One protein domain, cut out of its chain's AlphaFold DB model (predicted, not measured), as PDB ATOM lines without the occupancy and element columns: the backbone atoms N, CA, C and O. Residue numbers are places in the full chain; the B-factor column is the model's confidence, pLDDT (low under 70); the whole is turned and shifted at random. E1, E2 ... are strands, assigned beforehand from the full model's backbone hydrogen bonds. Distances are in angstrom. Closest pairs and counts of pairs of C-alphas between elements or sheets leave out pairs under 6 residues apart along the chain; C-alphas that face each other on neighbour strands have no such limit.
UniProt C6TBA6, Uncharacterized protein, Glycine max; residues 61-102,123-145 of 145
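Overview. This is residues 61 to 102 and 123 to 145 of the 145 residues of an uncharacterized protein of Glycine max (UniProt C6TBA6). With little regular structure, the printed part winds in stacked, roughly three-sided turns: E1, E3 and E6 stack on one side, E2 and E4 on another, and residues 75 to 87 and E5 lie on the third. The 65 printed residues include six named strands, E1 to E6 in order along the chain, of which E1, E3 and E6, in that order, form one parallel sheet and E2 and E4 another; the class is all strand, with only 21 of the 65 residues in named elements. It is compact, radius of gyration of the C-alphas 12.0 A, spanning 35 by 22 by 13 A.

Along the chain. Find C-alpha 64 at (-7.132, -30.863, -27.281), where E1, residues 64 to 66, begins. Go on to E2, 71 to 74, 10.1 A; E3, 88 to 90; E4, 95 to 98, 9.9 A; E5, 123 to 126, 8.2 A; and E6, 136 to 138, ending at (-14.195, -29.654, -36.467).

Arrangement. Look between parallel E1 and E3 for N 66 and O 89, 2.9 A; between parallel E3 and E6, N 90 and O 137, 2.9 A; between parallel E2 and E4, N 73 and O 96, 2.8 A. E5 pairs with no named strand.

Size, cuts and confidence. Residues 103 to 122 are cut out, leaving 6.0 A between C-alphas 102 and 123. E2 to E3 is a long link. Confidence is under 70 at residues 61 to 63, 85 to 87, 99 to 102 and 123.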
ATOM      1  N   GLU A  61      -3.572 -39.552 -29.282       65.19
ATOM      2  CA  GLU A  61      -2.146 -39.417 -28.838       65.19
ATOM      3  C   GLU A  61      -1.590 -37.983 -28.483       65.19
ATOM      4  O   GLU A  61      -0.620 -37.517 -29.075       65.19
ATOM      5  N   ASN A  62      -2.113 -37.322 -27.433       59.69
ATOM      6  CA  ASN A  62      -1.752 -36.023 -26.782       59.69
ATOM      7  C   ASN A  62      -2.166 -34.685 -27.478       59.69
ATOM      8  O   ASN A  62      -1.522 -34.270 -28.434       59.69
ATOM      9  N   GLY A  63      -3.163 -33.945 -26.945       69.06
ATOM     10  CA  GLY A  63      -3.720 -32.713 -27.566       69.06
ATOM     11  C   GLY A  63      -5.074 -32.246 -26.979       69.06
ATOM     12  O   GLY A  63      -5.273 -32.353 -25.769       69.06
ATOM     13  N   SER A  64      -5.983 -31.660 -27.779       80.62
ATOM     14  CA  SER A  64      -7.132 -30.863 -27.281       80.62
ATOM     15  C   SER A  64      -8.496 -31.292 -27.831       80.62
ATOM     16  O   SER A  64      -8.645 -31.560 -29.024       80.62
ATOM     17  N   GLN A  65      -9.517 -31.280 -26.969       86.88
ATOM     18  CA  GLN A  65     -10.898 -31.596 -27.328       86.88
ATOM     19  C   GLN A  65     -11.867 -30.553 -26.745       86.88
ATOM     20  O   GLN A  65     -11.867 -30.324 -25.536       86.88
ATOM     21  N   ASP A  66     -12.686 -29.916 -27.590       86.75
ATOM     22  CA  ASP A  66     -13.605 -28.837 -27.192       86.75
ATOM     23  C   ASP A  66     -15.075 -29.223 -27.424       86.75
ATOM     24  O   ASP A  66     -15.527 -29.391 -28.558       86.75
ATOM     25  N   PHE A  67     -15.835 -29.315 -26.330       85.38
ATOM     26  CA  PHE A  67     -17.278 -29.582 -26.301       85.38
ATOM     27  C   PHE A  67     -18.102 -28.364 -25.842       85.38
ATOM     28  O   PHE A  67     -19.228 -28.517 -25.365       85.38
ATOM     29  N   SER A  68     -17.569 -27.141 -25.938       86.25
ATOM     30  CA  SER A  68     -18.255 -25.928 -25.472       86.25
ATOM     31  C   SER A  68     -19.644 -25.793 -26.103       86.25
ATOM     32  O   SER A  68     -19.790 -25.750 -27.324       86.25
ATOM     33  N   HIS A  69     -20.679 -25.707 -25.265       87.50
ATOM     34  CA  HIS A  69     -22.098 -25.674 -25.659       87.50
ATOM     35  C   HIS A  69     -22.636 -26.942 -26.360       87.50
ATOM     36  O   HIS A  69     -23.754 -26.918 -26.875       87.50
ATOM     37  N   ALA A  70     -21.894 -28.054 -26.374       86.50
ATOM     38  CA  ALA A  70     -22.396 -29.322 -26.894       86.50
ATOM     39  C   ALA A  70     -23.481 -29.926 -25.983       86.50
ATOM     40  O   ALA A  70     -23.411 -29.866 -24.756       86.50
ATOM     41  N   THR A  71     -24.479 -30.565 -26.589       86.19
ATOM     42  CA  THR A  71     -25.523 -31.349 -25.924       86.19
ATOM     43  C   THR A  71     -25.410 -32.804 -26.362       86.19
ATOM     44  O   THR A  71     -25.720 -33.138 -27.505       86.19
ATOM     45  N   ILE A  72     -25.007 -33.684 -25.444       83.50
ATOM     46  CA  ILE A  72     -24.840 -35.121 -25.698       83.50
ATOM     47  C   ILE A  72     -25.964 -35.891 -24.993       83.50
ATOM     48  O   ILE A  72     -26.200 -35.713 -23.799       83.50
ATOM     49  N   LYS A  73     -26.678 -36.747 -25.729       83.62
ATOM     50  CA  LYS A  73     -27.772 -37.596 -25.229       83.62
ATOM     51  C   LYS A  73     -27.517 -39.035 -25.674       83.62
ATOM     52  O   LYS A  73     -27.623 -39.332 -26.861       83.62
ATOM     53  N   SER A  74     -27.202 -39.930 -24.741       80.31
ATOM     54  CA  SER A  74     -26.951 -41.348 -25.027       80.31
ATOM     55  C   SER A  74     -27.529 -42.242 -23.932       80.31
ATOM     56  O   SER A  74     -27.576 -41.840 -22.771       80.31
ATOM     57  N   SER A  75     -27.981 -43.447 -24.288       78.06
ATOM     58  CA  SER A  75     -28.540 -44.420 -23.334       78.06
ATOM     59  C   SER A  75     -27.488 -45.022 -22.399       78.06
ATOM     60  O   SER A  75     -27.801 -45.356 -21.258       78.06
ATOM     61  N   ARG A  76     -26.257 -45.180 -22.895       79.25
ATOM     62  CA  ARG A  76     -25.063 -45.637 -22.168       79.25
ATOM     63  C   ARG A  76     -23.832 -45.034 -22.832       79.25
ATOM     64  O   ARG A  76     -23.832 -44.854 -24.045       79.25
ATOM     65  N   ILE A  77     -22.781 -44.771 -22.065       78.50
ATOM     66  CA  ILE A  77     -21.488 -44.325 -22.595       78.50
ATOM     67  C   ILE A  77     -20.414 -45.286 -22.080       78.50
ATOM     68  O   ILE A  77     -20.368 -45.560 -20.883       78.50
ATOM     69  N   GLY A  78     -19.574 -45.804 -22.974       80.75
ATOM     70  CA  GLY A  78     -18.391 -46.602 -22.638       80.75
ATOM     71  C   GLY A  78     -17.192 -46.152 -23.466       80.75
ATOM     72  O   GLY A  78     -17.349 -45.892 -24.656       80.75
ATOM     73  N   ASN A  79     -16.012 -46.021 -22.851       83.81
ATOM     74  CA  ASN A  79     -14.732 -45.671 -23.495       83.81
ATOM     75  C   ASN A  79     -14.850 -44.649 -24.651       83.81
ATOM     76  O   ASN A  79     -14.276 -44.845 -25.714       83.81
ATOM     77  N   SER A  80     -15.633 -43.582 -24.466       86.88
ATOM     78  CA  SER A  80     -15.935 -42.564 -25.488       86.88
ATOM     79  C   SER A  80     -15.673 -41.162 -24.944       86.88
ATOM     80  O   SER A  80     -15.681 -40.991 -23.725       86.88
ATOM     81  N   PHE A  81     -15.507 -40.173 -25.827       85.56
ATOM     82  CA  PHE A  81     -15.202 -38.778 -25.460       85.56
ATOM     83  C   PHE A  81     -13.880 -38.622 -24.680       85.56
ATOM     84  O   PHE A  81     -13.754 -37.752 -23.820       85.56
ATOM     85  N   ASN A  82     -12.899 -39.495 -24.943       84.62
ATOM     86  CA  ASN A  82     -11.593 -39.451 -24.290       84.62
ATOM     87  C   ASN A  82     -10.615 -38.603 -25.101       84.62
ATOM     88  O   ASN A  82     -10.379 -38.868 -26.281       84.62
ATOM     89  N   ASN A  83      -9.970 -37.656 -24.426       79.62
ATOM     90  CA  ASN A  83      -8.881 -36.867 -24.980       79.62
ATOM     91  C   ASN A  83      -7.531 -37.467 -24.558       79.62
ATOM     92  O   ASN A  83      -6.877 -36.987 -23.636       79.62
ATOM     93  N   LEU A  84      -7.152 -38.565 -25.211       71.06
ATOM     94  CA  LEU A  84      -5.866 -39.243 -25.031       71.06
ATOM     95  C   LEU A  84      -4.791 -38.624 -25.938       71.06
ATOM     96  O   LEU A  84      -3.638 -38.552 -25.540       71.06
ATOM     97  N   GLY A  85      -5.181 -38.091 -27.106       62.41
ATOM     98  CA  GLY A  85      -5.359 -36.643 -27.281       62.41
ATOM     99  C   GLY A  85      -4.919 -35.983 -28.604       62.41
ATOM    100  O   GLY A  85      -5.198 -34.812 -28.781       62.41
ATOM    101  N   SER A  86      -4.240 -36.685 -29.505       58.44
ATOM    102  CA  SER A  86      -3.266 -36.175 -30.509       58.44
ATOM    103  C   SER A  86      -3.554 -34.867 -31.242       58.44
ATOM    104  O   SER A  86      -2.680 -34.008 -31.358       58.44
ATOM    105  N   GLY A  87      -4.734 -34.738 -31.824       64.12
ATOM    106  CA  GLY A  87      -5.099 -33.589 -32.639       64.12
ATOM    107  C   GLY A  87      -5.893 -32.531 -31.885       64.12
ATOM    108  O   GLY A  87      -6.020 -32.541 -30.660       64.12
ATOM    109  N   LEU A  88      -6.499 -31.634 -32.659       79.38
ATOM    110  CA  LEU A  88      -7.604 -30.804 -32.193       79.38
ATOM    111  C   LEU A  88      -8.917 -31.451 -32.644       79.38
ATOM    112  O   LEU A  88      -9.108 -31.680 -33.840       79.38
ATOM    113  N   GLN A  89      -9.828 -31.719 -31.712       85.44
ATOM    114  CA  GLN A  89     -11.165 -32.199 -32.049       85.44
ATOM    115  C   GLN A  89     -12.252 -31.328 -31.405       85.44
ATOM    116  O   GLN A  89     -12.390 -31.264 -30.186       85.44
ATOM    117  N   THR A  90     -13.039 -30.654 -32.239       85.94
ATOM    118  CA  THR A  90     -13.951 -29.583 -31.824       85.94
ATOM    119  C   THR A  90     -15.392 -29.947 -32.179       85.94
ATOM    120  O   THR A  90     -15.675 -30.310 -33.318       85.94
ATOM    121  N   PHE A  91     -16.312 -29.828 -31.222       86.12
ATOM    122  CA  PHE A  91     -17.743 -30.127 -31.358       86.12
ATOM    123  C   PHE A  91     -18.608 -28.982 -30.793       86.12
ATOM    124  O   PHE A  91     -19.586 -29.219 -30.072       86.12
ATOM    125  N   ARG A  92     -18.232 -27.716 -31.024       87.25
ATOM    126  CA  ARG A  92     -18.845 -26.588 -30.302       87.25
ATOM    127  C   ARG A  92     -20.292 -26.394 -30.734       87.25
ATOM    128  O   ARG A  92     -20.596 -26.351 -31.922       87.25
ATOM    129  N   GLY A  93     -21.209 -26.283 -29.776       84.38
ATOM    130  CA  GLY A  93     -22.646 -26.158 -30.057       84.38
ATOM    131  C   GLY A  93     -23.297 -27.394 -30.700       84.38
ATOM    132  O   GLY A  93     -24.413 -27.293 -31.204       84.38
ATOM    133  N   ALA A  94     -22.619 -28.546 -30.715       87.12
ATOM    134  CA  ALA A  94     -23.136 -29.781 -31.297       87.12
ATOM    135  C   ALA A  94     -24.367 -30.342 -30.564       87.12
ATOM    136  O   ALA A  94     -24.439 -30.293 -29.339       87.12
ATOM    137  N   GLU A  95     -25.284 -31.001 -31.277       88.06
ATOM    138  CA  GLU A  95     -26.288 -31.890 -30.675       88.06
ATOM    139  C   GLU A  95     -26.032 -33.345 -31.099       88.06
ATOM    140  O   GLU A  95     -26.354 -33.746 -32.218       88.06
ATOM    141  N   ILE A  96     -25.467 -34.150 -30.193       83.88
ATOM    142  CA  ILE A  96     -25.120 -35.558 -30.432       83.88
ATOM    143  C   ILE A  96     -26.144 -36.447 -29.723       83.88
ATOM    144  O   ILE A  96     -26.151 -36.555 -28.496       83.88
ATOM    145  N   ARG A  97     -27.019 -37.102 -30.490       82.94
ATOM    146  CA  ARG A  97     -28.032 -38.036 -29.986       82.94
ATOM    147  C   ARG A  97     -27.709 -39.457 -30.436       82.94
ATOM    148  O   ARG A  97     -27.880 -39.811 -31.596       82.94
ATOM    149  N   CYS A  98     -27.288 -40.290 -29.494       74.06
ATOM    150  CA  CYS A  98     -27.025 -41.711 -29.692       74.06
ATOM    151  C   CYS A  98     -28.187 -42.511 -29.091       74.06
ATOM    152  O   CYS A  98     -28.120 -43.000 -27.963       74.06
ATOM    153  N   VAL A  99     -29.299 -42.582 -29.825       66.88
ATOM    154  CA  VAL A  99     -30.502 -43.301 -29.379       66.88
ATOM    155  C   VAL A  99     -30.392 -44.805 -29.625       66.88
ATOM    156  O   VAL A  99     -30.101 -45.253 -30.734       66.88
ATOM    157  N   ASP A 100     -30.709 -45.583 -28.590       62.44
ATOM    158  CA  ASP A 100     -30.895 -47.029 -28.681       62.44
ATOM    159  C   ASP A 100     -32.120 -47.357 -29.554       62.44
ATOM    160  O   ASP A 100     -33.276 -47.294 -29.121       62.44
ATOM    161  N   LYS A 101     -31.853 -47.719 -30.811       55.62
ATOM    162  CA  LYS A 101     -32.853 -48.145 -31.795       55.62
ATOM    163  C   LYS A 101     -33.258 -49.620 -31.600       55.62
ATOM    164  O   LYS A 101     -34.137 -50.082 -32.319       55.62
ATOM    165  N   SER A 102     -32.735 -50.357 -30.606       53.69
ATOM    166  CA  SER A 102     -33.142 -51.753 -30.323       53.69
ATOM    167  C   SER A 102     -34.600 -51.894 -29.861       53.69
ATOM    168  O   SER A 102     -35.200 -52.962 -30.001       53.69
ATOM    169  N   SER A 123     -26.503 -51.153 -31.121       61.78
ATOM    170  CA  SER A 123     -27.425 -50.027 -31.288       61.78
ATOM    171  C   SER A 123     -26.831 -48.750 -30.717       61.78
ATOM    172  O   SER A 123     -26.446 -48.705 -29.553       61.78
ATOM    173  N   GLY A 124     -26.764 -47.705 -31.537       72.31
ATOM    174  CA  GLY A 124     -26.107 -46.445 -31.200       72.31
ATOM    175  C   GLY A 124     -24.825 -46.233 -32.004       72.31
ATOM    176  O   GLY A 124     -24.744 -46.641 -33.163       72.31
ATOM    177  N   THR A 125     -23.847 -45.554 -31.409       80.69
ATOM    178  CA  THR A 125     -22.642 -45.058 -32.091       80.69
ATOM    179  C   THR A 125     -21.427 -45.813 -31.583       80.69
ATOM    180  O   THR A 125     -21.127 -45.763 -30.393       80.69
ATOM    181  N   VAL A 126     -20.759 -46.534 -32.479       84.44
ATOM    182  CA  VAL A 126     -19.711 -47.504 -32.146       84.44
ATOM    183  C   VAL A 126     -18.488 -47.238 -33.027       84.44
ATOM    184  O   VAL A 126     -18.644 -47.057 -34.235       84.44
ATOM    185  N   ASN A 127     -17.296 -47.164 -32.424       84.19
ATOM    186  CA  ASN A 127     -16.002 -46.938 -33.093       84.19
ATOM    187  C   ASN A 127     -15.994 -45.775 -34.118       84.19
ATOM    188  O   ASN A 127     -15.358 -45.868 -35.168       84.19
ATOM    189  N   SER A 128     -16.728 -44.691 -33.844       85.88
ATOM    190  CA  SER A 128     -17.008 -43.605 -34.800       85.88
ATOM    191  C   SER A 128     -16.472 -42.246 -34.338       85.88
ATOM    192  O   SER A 128     -16.378 -41.986 -33.142       85.88
ATOM    193  N   PHE A 129     -16.187 -41.344 -35.286       87.31
ATOM    194  CA  PHE A 129     -15.712 -39.969 -35.020       87.31
ATOM    195  C   PHE A 129     -14.444 -39.899 -34.155       87.31
ATOM    196  O   PHE A 129     -14.272 -38.979 -33.358       87.31
ATOM    197  N   ASN A 130     -13.561 -40.886 -34.293       87.94
ATOM    198  CA  ASN A 130     -12.276 -40.884 -33.614       87.94
ATOM    199  C   ASN A 130     -11.229 -40.102 -34.420       87.94
ATOM    200  O   ASN A 130     -11.290 -40.038 -35.653       87.94
ATOM    201  N   ASN A 131     -10.265 -39.520 -33.715       84.75
ATOM    202  CA  ASN A 131      -9.090 -38.885 -34.287       84.75
ATOM    203  C   ASN A 131      -7.846 -39.678 -33.864       84.75
ATOM    204  O   ASN A 131      -7.500 -39.725 -32.685       84.75
ATOM    205  N   ASN A 132      -7.221 -40.339 -34.839       79.44
ATOM    206  CA  ASN A 132      -6.148 -41.322 -34.642       79.44
ATOM    207  C   ASN A 132      -4.792 -40.792 -35.155       79.44
ATOM    208  O   ASN A 132      -4.006 -41.542 -35.735       79.44
ATOM    209  N   GLY A 133      -4.573 -39.480 -35.054       70.19
ATOM    210  CA  GLY A 133      -3.344 -38.821 -35.477       70.19
ATOM    211  C   GLY A 133      -3.419 -37.304 -35.324       70.19
ATOM    212  O   GLY A 133      -4.454 -36.749 -34.963       70.19
ATOM    213  N   SER A 134      -2.332 -36.615 -35.668       70.00
ATOM    214  CA  SER A 134      -2.134 -35.164 -35.486       70.00
ATOM    215  C   SER A 134      -3.024 -34.234 -36.336       70.00
ATOM    216  O   SER A 134      -2.767 -33.032 -36.420       70.00
ATOM    217  N   GLY A 135      -4.066 -34.757 -36.987       74.12
ATOM    218  CA  GLY A 135      -5.023 -33.970 -37.765       74.12
ATOM    219  C   GLY A 135      -6.008 -33.185 -36.892       74.12
ATOM    220  O   GLY A 135      -6.217 -33.500 -35.723       74.12
ATOM    221  N   SER A 136      -6.655 -32.175 -37.479       82.88
ATOM    222  CA  SER A 136      -7.749 -31.433 -36.838       82.88
ATOM    223  C   SER A 136      -9.100 -31.870 -37.400       82.88
ATOM    224  O   SER A 136      -9.262 -31.961 -38.616       82.88
ATOM    225  N   GLN A 137     -10.089 -32.079 -36.532       85.25
ATOM    226  CA  GLN A 137     -11.478 -32.356 -36.908       85.25
ATOM    227  C   GLN A 137     -12.412 -31.348 -36.224       85.25
ATOM    228  O   GLN A 137     -12.380 -31.206 -35.004       85.25
ATOM    229  N   THR A 138     -13.268 -30.672 -36.992       87.56
ATOM    230  CA  THR A 138     -14.195 -29.654 -36.467       87.56
ATOM    231  C   THR A 138     -15.621 -29.955 -36.910       87.56
ATOM    232  O   THR A 138     -15.891 -30.115 -38.099       87.56
ATOM    233  N   PHE A 139     -16.533 -29.994 -35.944       83.12
ATOM    234  CA  PHE A 139     -17.945 -30.328 -36.093       83.12
ATOM    235  C   PHE A 139     -18.805 -29.279 -35.363       83.12
ATOM    236  O   PHE A 139     -19.585 -29.597 -34.464       83.12
ATOM    237  N   ASP A 140     -18.638 -28.005 -35.710       85.00
ATOM    238  CA  ASP A 140     -19.343 -26.912 -35.035       85.00
ATOM    239  C   ASP A 140     -20.822 -26.846 -35.452       85.00
ATOM    240  O   ASP A 140     -21.167 -26.941 -36.630       85.00
ATOM    241  N   GLY A 141     -21.716 -26.720 -34.469       81.56
ATOM    242  CA  GLY A 141     -23.169 -26.625 -34.648       81.56
ATOM    243  C   GLY A 141     -23.853 -27.869 -35.236       81.56
ATOM    244  O   GLY A 141     -25.054 -27.825 -35.519       81.56
ATOM    245  N   PHE A 142     -23.126 -28.973 -35.449       84.12
ATOM    246  CA  PHE A 142     -23.667 -30.149 -36.134       84.12
ATOM    247  C   PHE A 142     -24.725 -30.888 -35.304       84.12
ATOM    248  O   PHE A 142     -24.740 -30.829 -34.073       84.12
ATOM    249  N   LYS A 143     -25.606 -31.630 -35.986       84.00
ATOM    250  CA  LYS A 143     -26.614 -32.485 -35.346       84.00
ATOM    251  C   LYS A 143     -26.501 -33.926 -35.830       84.00
ATOM    252  O   LYS A 143     -26.584 -34.180 -37.028       84.00
ATOM    253  N   PHE A 144     -26.376 -34.859 -34.894       79.25
ATOM    254  CA  PHE A 144     -26.239 -36.298 -35.137       79.25
ATOM    255  C   PHE A 144     -27.326 -37.074 -34.367       79.25
ATOM    256  O   PHE A 144     -27.579 -36.745 -33.207       79.25
ATOM    257  N   ASN A 145     -28.000 -38.054 -35.001       71.50
ATOM    258  CA  ASN A 145     -29.254 -38.684 -34.516       71.50
ATOM    259  C   ASN A 145     -29.419 -40.181 -34.888       71.50
ATOM    260  O   ASN A 145     -29.000 -40.574 -35.995       71.50
TER     261      ASN A 145